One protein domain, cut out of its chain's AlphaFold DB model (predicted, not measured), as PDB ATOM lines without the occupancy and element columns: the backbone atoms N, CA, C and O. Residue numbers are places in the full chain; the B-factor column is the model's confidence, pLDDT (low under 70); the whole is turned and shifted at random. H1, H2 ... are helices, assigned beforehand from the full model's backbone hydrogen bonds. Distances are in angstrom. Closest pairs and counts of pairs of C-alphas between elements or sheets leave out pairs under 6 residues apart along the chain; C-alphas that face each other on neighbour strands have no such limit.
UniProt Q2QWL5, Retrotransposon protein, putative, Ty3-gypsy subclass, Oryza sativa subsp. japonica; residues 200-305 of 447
ATOM      1  N   LYS A 200     -36.810 -77.000 -33.598       96.75
ATOM      2  CA  LYS A 200     -37.356 -75.672 -33.274       96.75
ATOM      3  C   LYS A 200     -36.658 -75.050 -32.062       96.75
ATOM      4  O   LYS A 200     -36.332 -73.864 -32.080       96.75
ATOM      5  N   ARG A 201     -36.375 -75.849 -31.028       96.75
ATOM      6  CA  ARG A 201     -35.638 -75.399 -29.838       96.75
ATOM      7  C   ARG A 201     -34.201 -75.006 -30.177       96.75
ATOM      8  O   ARG A 201     -33.732 -73.985 -29.687       96.75
ATOM      9  N   LEU A 202     -33.513 -75.797 -30.998       97.44
ATOM     10  CA  LEU A 202     -32.141 -75.513 -31.422       97.44
ATOM     11  C   LEU A 202     -32.063 -74.236 -32.260       97.44
ATOM     12  O   LEU A 202     -31.176 -73.423 -32.018       97.44
ATOM     13  N   ARG A 203     -33.019 -74.015 -33.173       96.88
ATOM     14  CA  ARG A 203     -33.101 -72.776 -33.963       96.88
ATOM     15  C   ARG A 203     -33.250 -71.551 -33.062       96.88
ATOM     16  O   ARG A 203     -32.503 -70.590 -33.216       96.88
ATOM     17  N   LEU A 204     -34.153 -71.611 -32.082       98.00
ATOM     18  CA  LEU A 204     -34.372 -70.509 -31.144       98.00
ATOM     19  C   LEU A 204     -33.161 -70.266 -30.230       98.00
ATOM     20  O   LEU A 204     -32.810 -69.123 -29.952       98.00
ATOM     21  N   GLU A 205     -32.489 -71.325 -29.779       97.56
ATOM     22  CA  GLU A 205     -31.274 -71.192 -28.971       97.56
ATOM     23  C   GLU A 205     -30.109 -70.611 -29.786       97.56
ATOM     24  O   GLU A 205     -29.382 -69.751 -29.292       97.56
ATOM     25  N   GLN A 206     -29.959 -71.013 -31.050       97.50
ATOM     26  CA  GLN A 206     -28.965 -70.445 -31.957       97.50
ATOM     27  C   GLN A 206     -29.238 -68.960 -32.230       97.50
ATOM     28  O   GLN A 206     -28.313 -68.148 -32.195       97.50
ATOM     29  N   GLU A 207     -30.500 -68.583 -32.446       97.62
ATOM     30  CA  GLU A 207     -30.903 -67.185 -32.614       97.62
ATOM     31  C   GLU A 207     -30.628 -66.365 -31.348       97.62
ATOM     32  O   GLU A 207     -30.044 -65.283 -31.426       97.62
ATOM     33  N   ARG A 208     -30.941 -66.909 -30.166       97.69
ATOM     34  CA  ARG A 208     -30.622 -66.280 -28.876       97.69
ATOM     35  C   ARG A 208     -29.117 -66.054 -28.718       97.69
ATOM     36  O   ARG A 208     -28.705 -64.985 -28.273       97.69
ATOM     37  N   GLN A 209     -28.291 -67.031 -29.091       97.44
ATOM     38  CA  GLN A 209     -26.831 -66.905 -29.045       97.44
ATOM     39  C   GLN A 209     -26.317 -65.857 -30.036       97.44
ATOM     40  O   GLN A 209     -25.481 -65.032 -29.667       97.44
ATOM     41  N   ALA A 210     -26.840 -65.837 -31.263       97.31
ATOM     42  CA  ALA A 210     -26.500 -64.819 -32.254       97.31
ATOM     43  C   ALA A 210     -26.892 -63.415 -31.767       97.31
ATOM     44  O   ALA A 210     -26.109 -62.470 -31.880       97.31
ATOM     45  N   GLN A 211     -28.066 -63.282 -31.148       97.62
ATOM     46  CA  GLN A 211     -28.529 -62.036 -30.548       97.62
ATOM     47  C   GLN A 211     -27.631 -61.595 -29.384       97.62
ATOM     48  O   GLN A 211     -27.307 -60.413 -29.264       97.62
ATOM     49  N   GLU A 212     -27.200 -62.528 -28.536       97.62
ATOM     50  CA  GLU A 212     -26.293 -62.249 -27.423       97.62
ATOM     51  C   GLU A 212     -24.912 -61.795 -27.919       97.62
ATOM     52  O   GLU A 212     -24.386 -60.791 -27.434       97.62
ATOM     53  N   GLN A 213     -24.366 -62.450 -28.946       97.50
ATOM     54  CA  GLN A 213     -23.122 -62.026 -29.593       97.50
ATOM     55  C   GLN A 213     -23.256 -60.642 -30.239       97.50
ATOM     56  O   GLN A 213     -22.388 -59.790 -30.048       97.50
ATOM     57  N   ALA A 214     -24.361 -60.377 -30.941       97.81
ATOM     58  CA  ALA A 214     -24.632 -59.069 -31.531       97.81
ATOM     59  C   ALA A 214     -24.756 -57.971 -30.460       97.81
ATOM     60  O   ALA A 214     -24.248 -56.862 -30.642       97.81
ATOM     61  N   ARG A 215     -25.380 -58.282 -29.315       98.00
ATOM     62  CA  ARG A 215     -25.475 -57.367 -28.169       98.00
ATOM     63  C   ARG A 215     -24.092 -57.030 -27.615       98.00
ATOM     64  O   ARG A 215     -23.806 -55.853 -27.410       98.00
ATOM     65  N   LEU A 216     -23.244 -58.038 -27.401       98.31
ATOM     66  CA  LEU A 216     -21.885 -57.848 -26.888       98.31
ATOM     67  C   LEU A 216     -21.014 -57.045 -27.855       98.31
ATOM     68  O   LEU A 216     -20.289 -56.151 -27.424       98.31
ATOM     69  N   LEU A 217     -21.112 -57.321 -29.156       97.94
ATOM     70  CA  LEU A 217     -20.363 -56.587 -30.170       97.94
ATOM     71  C   LEU A 217     -20.771 -55.111 -30.206       97.94
ATOM     72  O   LEU A 217     -19.916 -54.229 -30.257       97.94
ATOM     73  N   ARG A 218     -22.076 -54.830 -30.127       97.25
ATOM     74  CA  ARG A 218     -22.591 -53.459 -30.070       97.25
ATOM     75  C   ARG A 218     -22.127 -52.735 -28.811       97.25
ATOM     76  O   ARG A 218     -21.654 -51.609 -28.899       97.25
ATOM     77  N   GLU A 219     -22.195 -53.395 -27.659       97.81
ATOM     78  CA  GLU A 219     -21.701 -52.838 -26.399       97.81
ATOM     79  C   GLU A 219     -20.191 -52.552 -26.458       97.81
ATOM     80  O   GLU A 219     -19.738 -51.502 -25.998       97.81
ATOM     81  N   GLN A 220     -19.403 -53.445 -27.062       97.56
ATOM     82  CA  GLN A 220     -17.977 -53.218 -27.290       97.56
ATOM     83  C   GLN A 220     -17.744 -52.004 -28.195       97.56
ATOM     84  O   GLN A 220     -16.940 -51.136 -27.856       97.56
ATOM     85  N   GLN A 221     -18.475 -51.903 -29.305       97.69
ATOM     86  CA  GLN A 221     -18.364 -50.782 -30.232       97.69
ATOM     87  C   GLN A 221     -18.751 -49.449 -29.573       97.69
ATOM     88  O   GLN A 221     -18.107 -48.429 -29.825       97.69
ATOM     89  N   ASP A 222     -19.769 -49.441 -28.716       97.12
ATOM     90  CA  ASP A 222     -20.191 -48.249 -27.982       97.12
ATOM     91  C   ASP A 222     -19.152 -47.844 -26.927       97.12
ATOM     92  O   ASP A 222     -18.832 -46.660 -26.807       97.12
ATOM     93  N   ARG A 223     -18.532 -48.808 -26.231       97.31
ATOM     94  CA  ARG A 223     -17.398 -48.539 -25.326       97.31
ATOM     95  C   ARG A 223     -16.191 -47.977 -26.070       97.31
ATOM     96  O   ARG A 223     -15.570 -47.029 -25.592       97.31
ATOM     97  N   GLU A 224     -15.863 -48.522 -27.237       97.69
ATOM     98  CA  GLU A 224     -14.779 -48.006 -28.079       97.69
ATOM     99  C   GLU A 224     -15.085 -46.608 -28.617       97.69
ATOM    100  O   GLU A 224     -14.200 -45.750 -28.642       97.69
ATOM    101  N   ARG A 225     -16.336 -46.349 -29.012       97.06
ATOM    102  CA  ARG A 225     -16.792 -45.024 -29.442       97.06
ATOM    103  C   ARG A 225     -16.651 -44.014 -28.309       97.06
ATOM    104  O   ARG A 225     -16.050 -42.966 -28.523       97.06
ATOM    105  N   LEU A 226     -17.129 -44.357 -27.114       97.12
ATOM    106  CA  LEU A 226     -17.026 -43.508 -25.930       97.12
ATOM    107  C   LEU A 226     -15.561 -43.230 -25.565       97.12
ATOM    108  O   LEU A 226     -15.192 -42.086 -25.310       97.12
ATOM    109  N   ALA A 227     -14.703 -44.255 -25.591       96.62
ATOM    110  CA  ALA A 227     -13.274 -44.106 -25.323       96.62
ATOM    111  C   ALA A 227     -12.587 -43.199 -26.355       96.62
ATOM    112  O   ALA A 227     -11.781 -42.344 -25.990       96.62
ATOM    113  N   ARG A 228     -12.932 -43.345 -27.640       96.75
ATOM    114  CA  ARG A 228     -12.414 -42.494 -28.717       96.75
ATOM    115  C   ARG A 228     -12.861 -41.045 -28.553       96.75
ATOM    116  O   ARG A 228     -12.043 -40.149 -28.710       96.75
ATOM    117  N   GLU A 229     -14.122 -40.817 -28.206       95.56
ATOM    118  CA  GLU A 229     -14.674 -39.478 -27.987       95.56
ATOM    119  C   GLU A 229     -14.052 -38.795 -26.756       95.56
ATOM    120  O   GLU A 229     -13.759 -37.599 -26.778       95.56
ATOM    121  N   ALA A 230     -13.798 -39.552 -25.684       92.88
ATOM    122  CA  ALA A 230     -13.088 -39.064 -24.505       92.88
ATOM    123  C   ALA A 230     -11.629 -38.693 -24.824       92.88
ATOM    124  O   ALA A 230     -11.151 -37.635 -24.412       92.88
ATOM    125  N   GLU A 231     -10.927 -39.525 -25.599       93.38
ATOM    126  CA  GLU A 231      -9.562 -39.229 -26.035       93.38
ATOM    127  C   GLU A 231      -9.522 -38.040 -27.006       93.38
ATOM    128  O   GLU A 231      -8.647 -37.187 -26.891       93.38
ATOM    129  N   GLU A 232     -10.500 -37.900 -27.903       95.06
ATOM    130  CA  GLU A 232     -10.611 -36.728 -28.775       95.06
ATOM    131  C   GLU A 232     -10.820 -35.443 -27.961       95.06
ATOM    132  O   GLU A 232     -10.140 -34.440 -28.197       95.06
ATOM    133  N   ARG A 233     -11.698 -35.468 -26.946       89.44
ATOM    134  CA  ARG A 233     -11.859 -34.342 -26.009       89.44
ATOM    135  C   ARG A 233     -10.547 -34.004 -25.313       89.44
ATOM    136  O   ARG A 233     -10.168 -32.833 -25.263       89.44
ATOM    137  N   ARG A 234      -9.820 -35.014 -24.831       89.31
ATOM    138  CA  ARG A 234      -8.503 -34.826 -24.212       89.31
ATOM    139  C   ARG A 234      -7.510 -34.195 -25.185       89.31
ATOM    140  O   ARG A 234      -6.814 -33.250 -24.823       89.31
ATOM    141  N   GLN A 235      -7.443 -34.673 -26.423       92.00
ATOM    142  CA  GLN A 235      -6.549 -34.126 -27.443       92.00
ATOM    143  C   GLN A 235      -6.901 -32.684 -27.800       92.00
ATOM    144  O   GLN A 235      -5.996 -31.858 -27.938       92.00
ATOM    145  N   ARG A 236      -8.193 -32.353 -27.881       91.81
ATOM    146  CA  ARG A 236      -8.673 -30.981 -28.086       91.81
ATOM    147  C   ARG A 236      -8.278 -30.069 -26.927       91.81
ATOM    148  O   ARG A 236      -7.774 -28.973 -27.170       91.81
ATOM    149  N   ALA A 237      -8.420 -30.536 -25.688       87.19
ATOM    150  CA  ALA A 237      -7.968 -29.813 -24.501       87.19
ATOM    151  C   ALA A 237      -6.448 -29.584 -24.528       87.19
ATOM    152  O   ALA A 237      -5.984 -28.472 -24.295       87.19
ATOM    153  N   LEU A 238      -5.662 -30.600 -24.897       89.69
ATOM    154  CA  LEU A 238      -4.205 -30.480 -25.030       89.69
ATOM    155  C   LEU A 238      -3.795 -29.522 -26.155       89.69
ATOM    156  O   LEU A 238      -2.848 -28.757 -25.992       89.69
ATOM    157  N   ALA A 239      -4.478 -29.557 -27.300       89.81
ATOM    158  CA  ALA A 239      -4.235 -28.630 -28.401       89.81
ATOM    159  C   ALA A 239      -4.555 -27.186 -27.995       89.81
ATOM    160  O   ALA A 239      -3.749 -26.292 -28.245       89.81
ATOM    161  N   SER A 240      -5.669 -26.989 -27.294       85.69
ATOM    162  CA  SER A 240      -6.079 -25.684 -26.770       85.69
ATOM    163  C   SER A 240      -5.115 -25.189 -25.694       85.69
ATOM    164  O   SER A 240      -4.722 -24.032 -25.716       85.69
ATOM    165  N   GLY A 241      -4.619 -26.073 -24.824       86.81
ATOM    166  CA  GLY A 241      -3.565 -25.750 -23.859       86.81
ATOM    167  C   GLY A 241      -2.250 -25.329 -24.528       86.81
ATOM    168  O   GLY A 241      -1.617 -24.372 -24.087       86.81
ATOM    169  N   ARG A 242      -1.856 -25.980 -25.636       87.62
ATOM    170  CA  ARG A 242      -0.702 -25.537 -26.446       87.62
ATOM    171  C   ARG A 242      -0.943 -24.166 -27.076       87.62
ATOM    172  O   ARG A 242      -0.036 -23.340 -27.081       87.62
ATOM    173  N   GLN A 243      -2.149 -23.913 -27.582       85.62
ATOM    174  CA  GLN A 243      -2.525 -22.609 -28.127       85.62
ATOM    175  C   GLN A 243      -2.506 -21.520 -27.045       85.62
ATOM    176  O   GLN A 243      -1.965 -20.445 -27.275       85.62
ATOM    177  N   ALA A 244      -3.028 -21.811 -25.854       81.69
ATOM    178  CA  ALA A 244      -2.988 -20.912 -24.707       81.69
ATOM    179  C   ALA A 244      -1.549 -20.574 -24.319       81.69
ATOM    180  O   ALA A 244      -1.215 -19.409 -24.142       81.69
ATOM    181  N   GLN A 245      -0.673 -21.581 -24.252       81.25
ATOM    182  CA  GLN A 245       0.747 -21.377 -23.978       81.25
ATOM    183  C   GLN A 245       1.395 -20.435 -25.000       81.25
ATOM    184  O   GLN A 245       2.213 -19.600 -24.622       81.25
ATOM    185  N   GLU A 246       1.039 -20.556 -26.277       84.06
ATOM    186  CA  GLU A 246       1.547 -19.679 -27.328       84.06
ATOM    187  C   GLU A 246       1.014 -18.247 -27.191       84.06
ATOM    188  O   GLU A 246       1.794 -17.302 -27.240       84.06
ATOM    189  N   LEU A 247      -0.281 -18.068 -26.913       81.62
ATOM    190  CA  LEU A 247      -0.863 -16.748 -26.641       81.62
ATOM    191  C   LEU A 247      -0.198 -16.073 -25.439       81.62
ATOM    192  O   LEU A 247       0.134 -14.894 -25.486       81.62
ATOM    193  N   ILE A 248       0.045 -16.840 -24.380       74.62
ATOM    194  CA  ILE A 248       0.727 -16.366 -23.179       74.62
ATOM    195  C   ILE A 248       2.184 -15.987 -23.489       74.62
ATOM    196  O   ILE A 248       2.683 -14.993 -22.971       74.62
ATOM    197  N   ARG A 249       2.876 -16.735 -24.359       74.88
ATOM    198  CA  ARG A 249       4.229 -16.377 -24.824       74.88
ATOM    199  C   ARG A 249       4.248 -15.104 -25.664       74.88
ATOM    200  O   ARG A 249       5.215 -14.354 -25.590       74.88
ATOM    201  N   GLN A 250       3.203 -14.863 -26.449       75.31
ATOM    202  CA  GLN A 250       3.068 -13.665 -27.281       75.31
ATOM    203  C   GLN A 250       2.707 -12.406 -26.480       75.31
ATOM    204  O   GLN A 250       2.867 -11.305 -26.997       75.31
ATOM    205  N   GLN A 251       2.266 -12.540 -25.224       65.88
ATOM    206  CA  GLN A 251       1.937 -11.414 -24.337       65.88
ATOM    207  C   GLN A 251       3.164 -10.658 -23.774       65.88
ATOM    208  O   GLN A 251       2.989  -9.871 -22.853       65.88
ATOM    209  N   ASP A 252       4.362 -10.892 -24.324       52.34
ATOM    210  CA  ASP A 252       5.635 -10.164 -24.152       52.34
ATOM    211  C   ASP A 252       5.800  -9.328 -22.866       52.34
ATOM    212  O   ASP A 252       5.258  -8.232 -22.710       52.34
ATOM    213  N   ILE A 253       6.632  -9.838 -21.956       54.31
ATOM    214  CA  ILE A 253       7.197  -9.080 -20.839       54.31
ATOM    215  C   ILE A 253       8.710  -9.224 -20.966       54.31
ATOM    216  O   ILE A 253       9.300 -10.170 -20.444       54.31
ATOM    217  N   ASP A 254       9.314  -8.311 -21.719       49.25
ATOM    218  CA  ASP A 254      10.737  -7.974 -21.724       49.25
ATOM    219  C   ASP A 254      11.676  -9.136 -21.358       49.25
ATOM    220  O   ASP A 254      12.244  -9.188 -20.268       49.25
ATOM    221  N   THR A 255      11.901 -10.069 -22.287       51.38
ATOM    222  CA  THR A 255      13.026 -11.039 -22.271       51.38
ATOM    223  C   THR A 255      13.134 -11.995 -21.067       51.38
ATOM    224  O   THR A 255      14.031 -12.839 -21.036       51.38
ATOM    225  N   SER A 256      12.214 -11.929 -20.107       51.72
ATOM    226  CA  SER A 256      12.142 -12.795 -18.936       51.72
ATOM    227  C   SER A 256      11.001 -13.782 -19.141       51.72
ATOM    228  O   SER A 256       9.833 -13.412 -19.156       51.72
ATOM    229  N   SER A 257      11.315 -15.071 -19.267       52.56
ATOM    230  CA  SER A 257      10.335 -16.164 -19.388       52.56
ATOM    231  C   SER A 257       9.511 -16.404 -18.110       52.56
ATOM    232  O   SER A 257       8.981 -17.497 -17.911       52.56
ATOM    233  N   VAL A 258       9.476 -15.433 -17.199       53.06
ATOM    234  CA  VAL A 258       8.914 -15.534 -15.860       53.06
ATOM    235  C   VAL A 258       7.890 -14.421 -15.716       53.06
ATOM    236  O   VAL A 258       8.219 -13.248 -15.872       53.06
ATOM    237  N   PHE A 259       6.653 -14.787 -15.389       57.03
ATOM    238  CA  PHE A 259       5.624 -13.855 -14.937       57.03
ATOM    239  C   PHE A 259       6.080 -13.234 -13.608       57.03
ATOM    240  O   PHE A 259       5.778 -13.728 -12.521       57.03
ATOM    241  N   CYS A 260       6.893 -12.185 -13.687       57.50
ATOM    242  CA  CYS A 260       7.521 -11.567 -12.525       57.50
ATOM    243  C   CYS A 260       6.507 -10.849 -11.627       57.50
ATOM    244  O   CYS A 260       6.819 -10.542 -10.480       57.50
ATOM    245  N   THR A 261       5.299 -10.578 -12.133       60.84
ATOM    246  CA  THR A 261       4.255  -9.882 -11.379       60.84
ATOM    247  C   THR A 261       3.005 -10.755 -11.189       60.84
ATOM    248  O   THR A 261       2.593 -11.472 -12.109       60.84
ATOM    249  N   PRO A 262       2.339 -10.684 -10.018       63.50
ATOM    250  CA  PRO A 262       1.053 -11.349  -9.781       63.50
ATOM    251  C   PRO A 262      -0.018 -11.027 -10.837       63.50
ATOM    252  O   PRO A 262      -0.870 -11.860 -11.151       63.50
ATOM    253  N   GLN A 263       0.040  -9.832 -11.423       61.84
ATOM    254  CA  GLN A 263      -0.851  -9.371 -12.483       61.84
ATOM    255  C   GLN A 263      -0.647 -10.171 -13.776       61.84
ATOM    256  O   GLN A 263      -1.619 -10.605 -14.384       61.84
ATOM    257  N   GLN A 264       0.602 -10.440 -14.159       69.00
ATOM    258  CA  GLN A 264       0.924 -11.238 -15.345       69.00
ATOM    259  C   GLN A 264       0.533 -12.709 -15.158       69.00
ATOM    260  O   GLN A 264      -0.039 -13.308 -16.064       69.00
ATOM    261  N   ASN A 265       0.725 -13.257 -13.951       72.38
ATOM    262  CA  ASN A 265       0.207 -14.583 -13.588       72.38
ATOM    263  C   ASN A 265      -1.320 -14.656 -13.705       72.38
ATOM    264  O   ASN A 265      -1.864 -15.660 -14.158       72.38
ATOM    265  N   THR A 266      -2.014 -13.579 -13.329       71.38
ATOM    266  CA  THR A 266      -3.476 -13.501 -13.426       71.38
ATOM    267  C   THR A 266      -3.936 -13.476 -14.884       71.38
ATOM    268  O   THR A 266      -4.830 -14.231 -15.251       71.38
ATOM    269  N   VAL A 267      -3.308 -12.659 -15.736       74.88
ATOM    270  CA  VAL A 267      -3.648 -12.582 -17.169       74.88
ATOM    271  C   VAL A 267      -3.365 -13.909 -17.884       74.88
ATOM    272  O   VAL A 267      -4.201 -14.378 -18.660       74.88
ATOM    273  N   ALA A 268      -2.243 -14.564 -17.572       75.00
ATOM    274  CA  ALA A 268      -1.914 -15.879 -18.109       75.00
ATOM    275  C   ALA A 268      -2.932 -16.951 -17.677       75.00
ATOM    276  O   ALA A 268      -3.403 -17.728 -18.508       75.00
ATOM    277  N   ALA A 269      -3.333 -16.952 -16.401       75.44
ATOM    278  CA  ALA A 269      -4.346 -17.871 -15.885       75.44
ATOM    279  C   ALA A 269      -5.724 -17.646 -16.531       75.44
ATOM    280  O   ALA A 269      -6.378 -18.612 -16.913       75.44
ATOM    281  N   ILE A 270      -6.147 -16.389 -16.714       79.12
ATOM    282  CA  ILE A 270      -7.408 -16.057 -17.399       79.12
ATOM    283  C   ILE A 270      -7.376 -16.548 -18.850       79.12
ATOM    284  O   ILE A 270      -8.316 -17.199 -19.294       79.12
ATOM    285  N   THR A 271      -6.274 -16.308 -19.565       79.38
ATOM    286  CA  THR A 271      -6.106 -16.744 -20.964       79.38
ATOM    287  C   THR A 271      -6.149 -18.275 -21.088       79.38
ATOM    288  O   THR A 271      -6.749 -18.820 -22.017       79.38
ATOM    289  N   LEU A 272      -5.555 -18.996 -20.131       80.50
ATOM    290  CA  LEU A 272      -5.616 -20.459 -20.061       80.50
ATOM    291  C   LEU A 272      -7.039 -20.969 -19.780       80.50
ATOM    292  O   LEU A 272      -7.478 -21.939 -20.391       80.50
ATOM    293  N   LEU A 273      -7.765 -20.330 -18.864       81.00
ATOM    294  CA  LEU A 273      -9.131 -20.726 -18.518       81.00
ATOM    295  C   LEU A 273     -10.102 -20.488 -19.680       81.00
ATOM    296  O   LEU A 273     -10.881 -21.381 -19.998       81.00
ATOM    297  N   ASP A 274     -10.019 -19.335 -20.344       81.38
ATOM    298  CA  ASP A 274     -10.873 -18.960 -21.480       81.38
ATOM    299  C   ASP A 274     -10.718 -19.925 -22.671       81.38
ATOM    300  O   ASP A 274     -11.691 -20.446 -23.227       81.38
ATOM    301  N   THR A 275      -9.471 -20.267 -23.002       79.50
ATOM    302  CA  THR A 275      -9.158 -21.224 -24.075       79.50
ATOM    303  C   THR A 275      -9.597 -22.655 -23.745       79.50
ATOM    304  O   THR A 275     -10.089 -23.361 -24.627       79.50
ATOM    305  N   LEU A 276      -9.471 -23.098 -22.489       80.19
ATOM    306  CA  LEU A 276      -9.922 -24.430 -22.060       80.19
ATOM    307  C   LEU A 276     -11.449 -24.537 -21.935       80.19
ATOM    308  O   LEU A 276     -12.009 -25.585 -22.266       80.19
ATOM    309  N   LEU A 277     -12.124 -23.466 -21.508       78.88
ATOM    310  CA  LEU A 277     -13.586 -23.375 -21.495       78.88
ATOM    311  C   LEU A 277     -14.147 -23.454 -22.916       78.88
ATOM    312  O   LEU A 277     -15.023 -24.276 -23.183       78.88
ATOM    313  N   THR A 278     -13.565 -22.700 -23.851       78.56
ATOM    314  CA  THR A 278     -13.934 -22.741 -25.277       78.56
ATOM    315  C   THR A 278     -13.725 -24.134 -25.891       78.56
ATOM    316  O   THR A 278     -14.458 -24.547 -26.789       78.56
ATOM    317  N   ALA A 279     -12.761 -24.907 -25.381       74.19
ATOM    318  CA  ALA A 279     -12.496 -26.279 -25.814       74.19
ATOM    319  C   ALA A 279     -13.447 -27.336 -25.211       74.19
ATOM    320  O   ALA A 279     -13.343 -28.516 -25.566       74.19
ATOM    321  N   GLY A 280     -14.348 -26.942 -24.301       71.19
ATOM    322  CA  GLY A 280     -15.252 -27.846 -23.587       71.19
ATOM    323  C   GLY A 280     -14.551 -28.730 -22.548       71.19
ATOM    324  O   GLY A 280     -15.046 -29.809 -22.231       71.19
ATOM    325  N   ALA A 281     -13.390 -28.309 -22.032       69.50
ATOM    326  CA  ALA A 281     -12.560 -29.078 -21.100       69.50
ATOM    327  C   ALA A 281     -12.875 -28.770 -19.620       69.50
ATOM    328  O   ALA A 281     -11.968 -28.536 -18.817       69.50
ATOM    329  N   LEU A 282     -14.164 -28.760 -19.257       68.94
ATOM    330  CA  LEU A 282     -14.665 -28.346 -17.934       68.94
ATOM    331  C   LEU A 282     -14.025 -29.105 -16.757       68.94
ATOM    332  O   LEU A 282     -13.710 -28.490 -15.737       68.94
ATOM    333  N   ASP A 283     -13.740 -30.398 -16.918       67.38
ATOM    334  CA  ASP A 283     -13.129 -31.225 -15.865       67.38
ATOM    335  C   ASP A 283     -11.738 -30.724 -15.451       67.38
ATOM    336  O   ASP A 283     -11.321 -30.871 -14.305       67.38
ATOM    337  N   HIS A 284     -10.995 -30.128 -16.386       66.00
ATOM    338  CA  HIS A 284      -9.647 -29.608 -16.135       66.00
ATOM    339  C   HIS A 284      -9.700 -28.154 -15.647       66.00
ATOM    340  O   HIS A 284      -8.834 -27.714 -14.887       66.00
ATOM    341  N   VAL A 285     -10.752 -27.422 -16.024       66.69
ATOM    342  CA  VAL A 285     -11.020 -26.050 -15.574       66.69
ATOM    343  C   VAL A 285     -11.254 -26.005 -14.064       66.69
ATOM    344  O   VAL A 285     -10.680 -25.144 -13.402       66.69
ATOM    345  N   ALA A 286     -12.013 -26.948 -13.493       68.56
ATOM    346  CA  ALA A 286     -12.277 -26.993 -12.051       68.56
ATOM    347  C   ALA A 286     -10.986 -27.137 -11.222       68.56
ATOM    348  O   ALA A 286     -10.750 -26.369 -10.289       68.56
ATOM    349  N   THR A 287     -10.098 -28.053 -11.620       70.38
ATOM    350  CA  THR A 287      -8.801 -28.253 -10.953       70.38
ATOM    351  C   THR A 287      -7.882 -27.035 -11.059       70.38
ATOM    352  O   THR A 287      -7.217 -26.679 -10.088       70.38
ATOM    353  N   ILE A 288      -7.867 -26.361 -12.213       67.19
ATOM    354  CA  ILE A 288      -7.061 -25.149 -12.422       67.19
ATOM    355  C   ILE A 288      -7.640 -23.981 -11.616       67.19
ATOM    356  O   ILE A 288      -6.891 -23.192 -11.035       67.19
ATOM    357  N   LEU A 289      -8.967 -23.878 -11.534       75.50
ATOM    358  CA  LEU A 289      -9.651 -22.854 -10.754       75.50
ATOM    359  C   LEU A 289      -9.351 -23.003  -9.259       75.50
ATOM    360  O   LEU A 289      -9.037 -22.008  -8.608       75.50
ATOM    361  N   ASP A 290      -9.382 -24.219  -8.715       72.25
ATOM    362  CA  ASP A 290      -9.061 -24.456  -7.303       72.25
ATOM    363  C   ASP A 290      -7.578 -24.216  -6.989       72.25
ATOM    364  O   ASP A 290      -7.256 -23.602  -5.968       72.25
ATOM    365  N   GLN A 291      -6.666 -24.572  -7.900       71.88
ATOM    366  CA  GLN A 291      -5.254 -24.192  -7.789       71.88
ATOM    367  C   GLN A 291      -5.061 -22.667  -7.825       71.88
ATOM    368  O   GLN A 291      -4.303 -22.118  -7.026       71.88
ATOM    369  N   THR A 292      -5.785 -21.964  -8.698       64.12
ATOM    370  CA  THR A 292      -5.728 -20.498  -8.806       64.12
ATOM    371  C   THR A 292      -6.294 -19.830  -7.550       64.12
ATOM    372  O   THR A 292      -5.688 -18.895  -7.024       64.12
ATOM    373  N   LYS A 293      -7.403 -20.345  -6.998       66.12
ATOM    374  CA  LYS A 293      -7.946 -19.905  -5.703       66.12
ATOM    375  C   LYS A 293      -6.924 -20.084  -4.580       66.12
ATOM    376  O   LYS A 293      -6.733 -19.151  -3.801       66.12
ATOM    377  N   MET A 294      -6.236 -21.230  -4.510       66.81
ATOM    378  CA  MET A 294      -5.174 -21.451  -3.521       66.81
ATOM    379  C   MET A 294      -3.994 -20.493  -3.703       66.81
ATOM    380  O   MET A 294      -3.511 -19.941  -2.720       66.81
ATOM    381  N   MET A 295      -3.555 -20.240  -4.939       63.25
ATOM    382  CA  MET A 295      -2.472 -19.292  -5.224       63.25
ATOM    383  C   MET A 295      -2.837 -17.862  -4.793       63.25
ATOM    384  O   MET A 295      -2.009 -17.161  -4.203       63.25
ATOM    385  N   ILE A 296      -4.083 -17.433  -5.026       62.47
ATOM    386  CA  ILE A 296      -4.590 -16.131  -4.569       62.47
ATOM    387  C   ILE A 296      -4.662 -16.095  -3.036       62.47
ATOM    388  O   ILE A 296      -4.178 -15.142  -2.430       62.47
ATOM    389  N   ALA A 297      -5.196 -17.136  -2.391       58.91
ATOM    390  CA  ALA A 297      -5.281 -17.219  -0.932       58.91
ATOM    391  C   ALA A 297      -3.895 -17.199  -0.260       58.91
ATOM    392  O   ALA A 297      -3.688 -16.475   0.715       58.91
ATOM    393  N   ALA A 298      -2.921 -17.923  -0.817       52.41
ATOM    394  CA  ALA A 298      -1.537 -17.913  -0.353       52.41
ATOM    395  C   ALA A 298      -0.882 -16.534  -0.541       52.41
ATOM    396  O   ALA A 298      -0.212 -16.038   0.362       52.41
ATOM    397  N   SER A 299      -1.137 -15.864  -1.670       53.81
ATOM    398  CA  SER A 299      -0.637 -14.504  -1.927       53.81
ATOM    399  C   SER A 299      -1.248 -13.460  -0.980       53.81
ATOM    400  O   SER A 299      -0.579 -12.500  -0.594       53.81
ATOM    401  N   VAL A 300      -2.504 -13.643  -0.562       52.78
ATOM    402  CA  VAL A 300      -3.154 -12.821   0.474       52.78
ATOM    403  C   VAL A 300      -2.516 -13.066   1.849       52.78
ATOM    404  O   VAL A 300      -2.295 -12.110   2.590       52.78
ATOM    405  N   LEU A 301      -2.149 -14.311   2.172       47.06
ATOM    406  CA  LEU A 301      -1.508 -14.664   3.442       47.06
ATOM    407  C   LEU A 301      -0.072 -14.118   3.557       47.06
ATOM    408  O   LEU A 301       0.303 -13.591   4.602       47.06
ATOM    409  N   VAL A 302       0.709 -14.167   2.471       44.78
ATOM    410  CA  VAL A 302       2.076 -13.609   2.421       44.78
ATOM    411  C   VAL A 302       2.074 -12.085   2.615       44.78
ATOM    412  O   VAL A 302       2.960 -11.546   3.276       44.78
ATOM    413  N   ASN A 303       1.041 -11.385   2.136       40.38
ATOM    414  CA  ASN A 303       0.889  -9.942   2.354       40.38
ATOM    415  C   ASN A 303       0.350  -9.572   3.749       40.38
ATOM    416  O   ASN A 303       0.524  -8.431   4.172       40.38
ATOM    417  N   LEU A 304      -0.250 -10.510   4.494       42.81
ATOM    418  CA  LEU A 304      -0.641 -10.284   5.895       42.81
ATOM    419  C   LEU A 304       0.530 -10.444   6.881       42.81
ATOM    420  O   LEU A 304       0.476  -9.889   7.975       42.81
ATOM    421  N   GLY A 305       1.586 -11.176   6.508       37.84
ATOM    422  CA  GLY A 305       2.796 -11.350   7.322       37.84
ATOM    423  C   GLY A 305       3.865 -10.266   7.129       37.84
ATOM    424  O   GLY A 305       4.791 -10.179   7.931       37.84
TER     425      GLY A 305
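What this domain is: This is residues 200 to 305 of the 447 residues of the protein "Retrotransposon protein, putative, Ty3-gypsy subclass" of Oryza sativa subsp. japonica (UniProt Q2QWL5). A very long helix, H1, sticks out as an arm with residues 200 to 232; beyond this arm the backbone folds back as H2 and again as H3, a zigzag with H2 between the other two. The 106 printed residues, with three named helices and no named strand, are all helix by class and extended, with a radius of gyration of the C-alphas of 24.6 A and spans of 85 by 32 by 18 A.

Where its parts are: H1, residues 200 to 250, begins at C-alpha 200 (-37.356, -75.672, -33.274) and is 74.3 A long. H2 is residues 262 to 278. H3, residues 282 to 305, 35.1 A, ends at C-alpha 305 (2.796, -11.350, 7.322).

How they stand to each other: H1 touches H2 with residues 237 to 248 alone, the closest C-alphas being Ala 244 and Leu 272, 5.4 A apart; this helical hairpin has a shallow tilt of 30 degrees, opposite ways. H3 touches H2 with residues 282 to 292 alone, closest at the C-alphas of Leu 273 and Val 285, 6.4 A, in a second hairpin at 13 degrees. H1 and H3 are apart. Every O i to N i+4 pair is within hydrogen-bond range in H1 and H2, and 19 of 20 in H3.

The domain as a whole: The printed part has no cut. The link H1 to H2 is long. Residues 251 to 264, 281 to 286, 288 and 292 to 305 have pLDDT under 70.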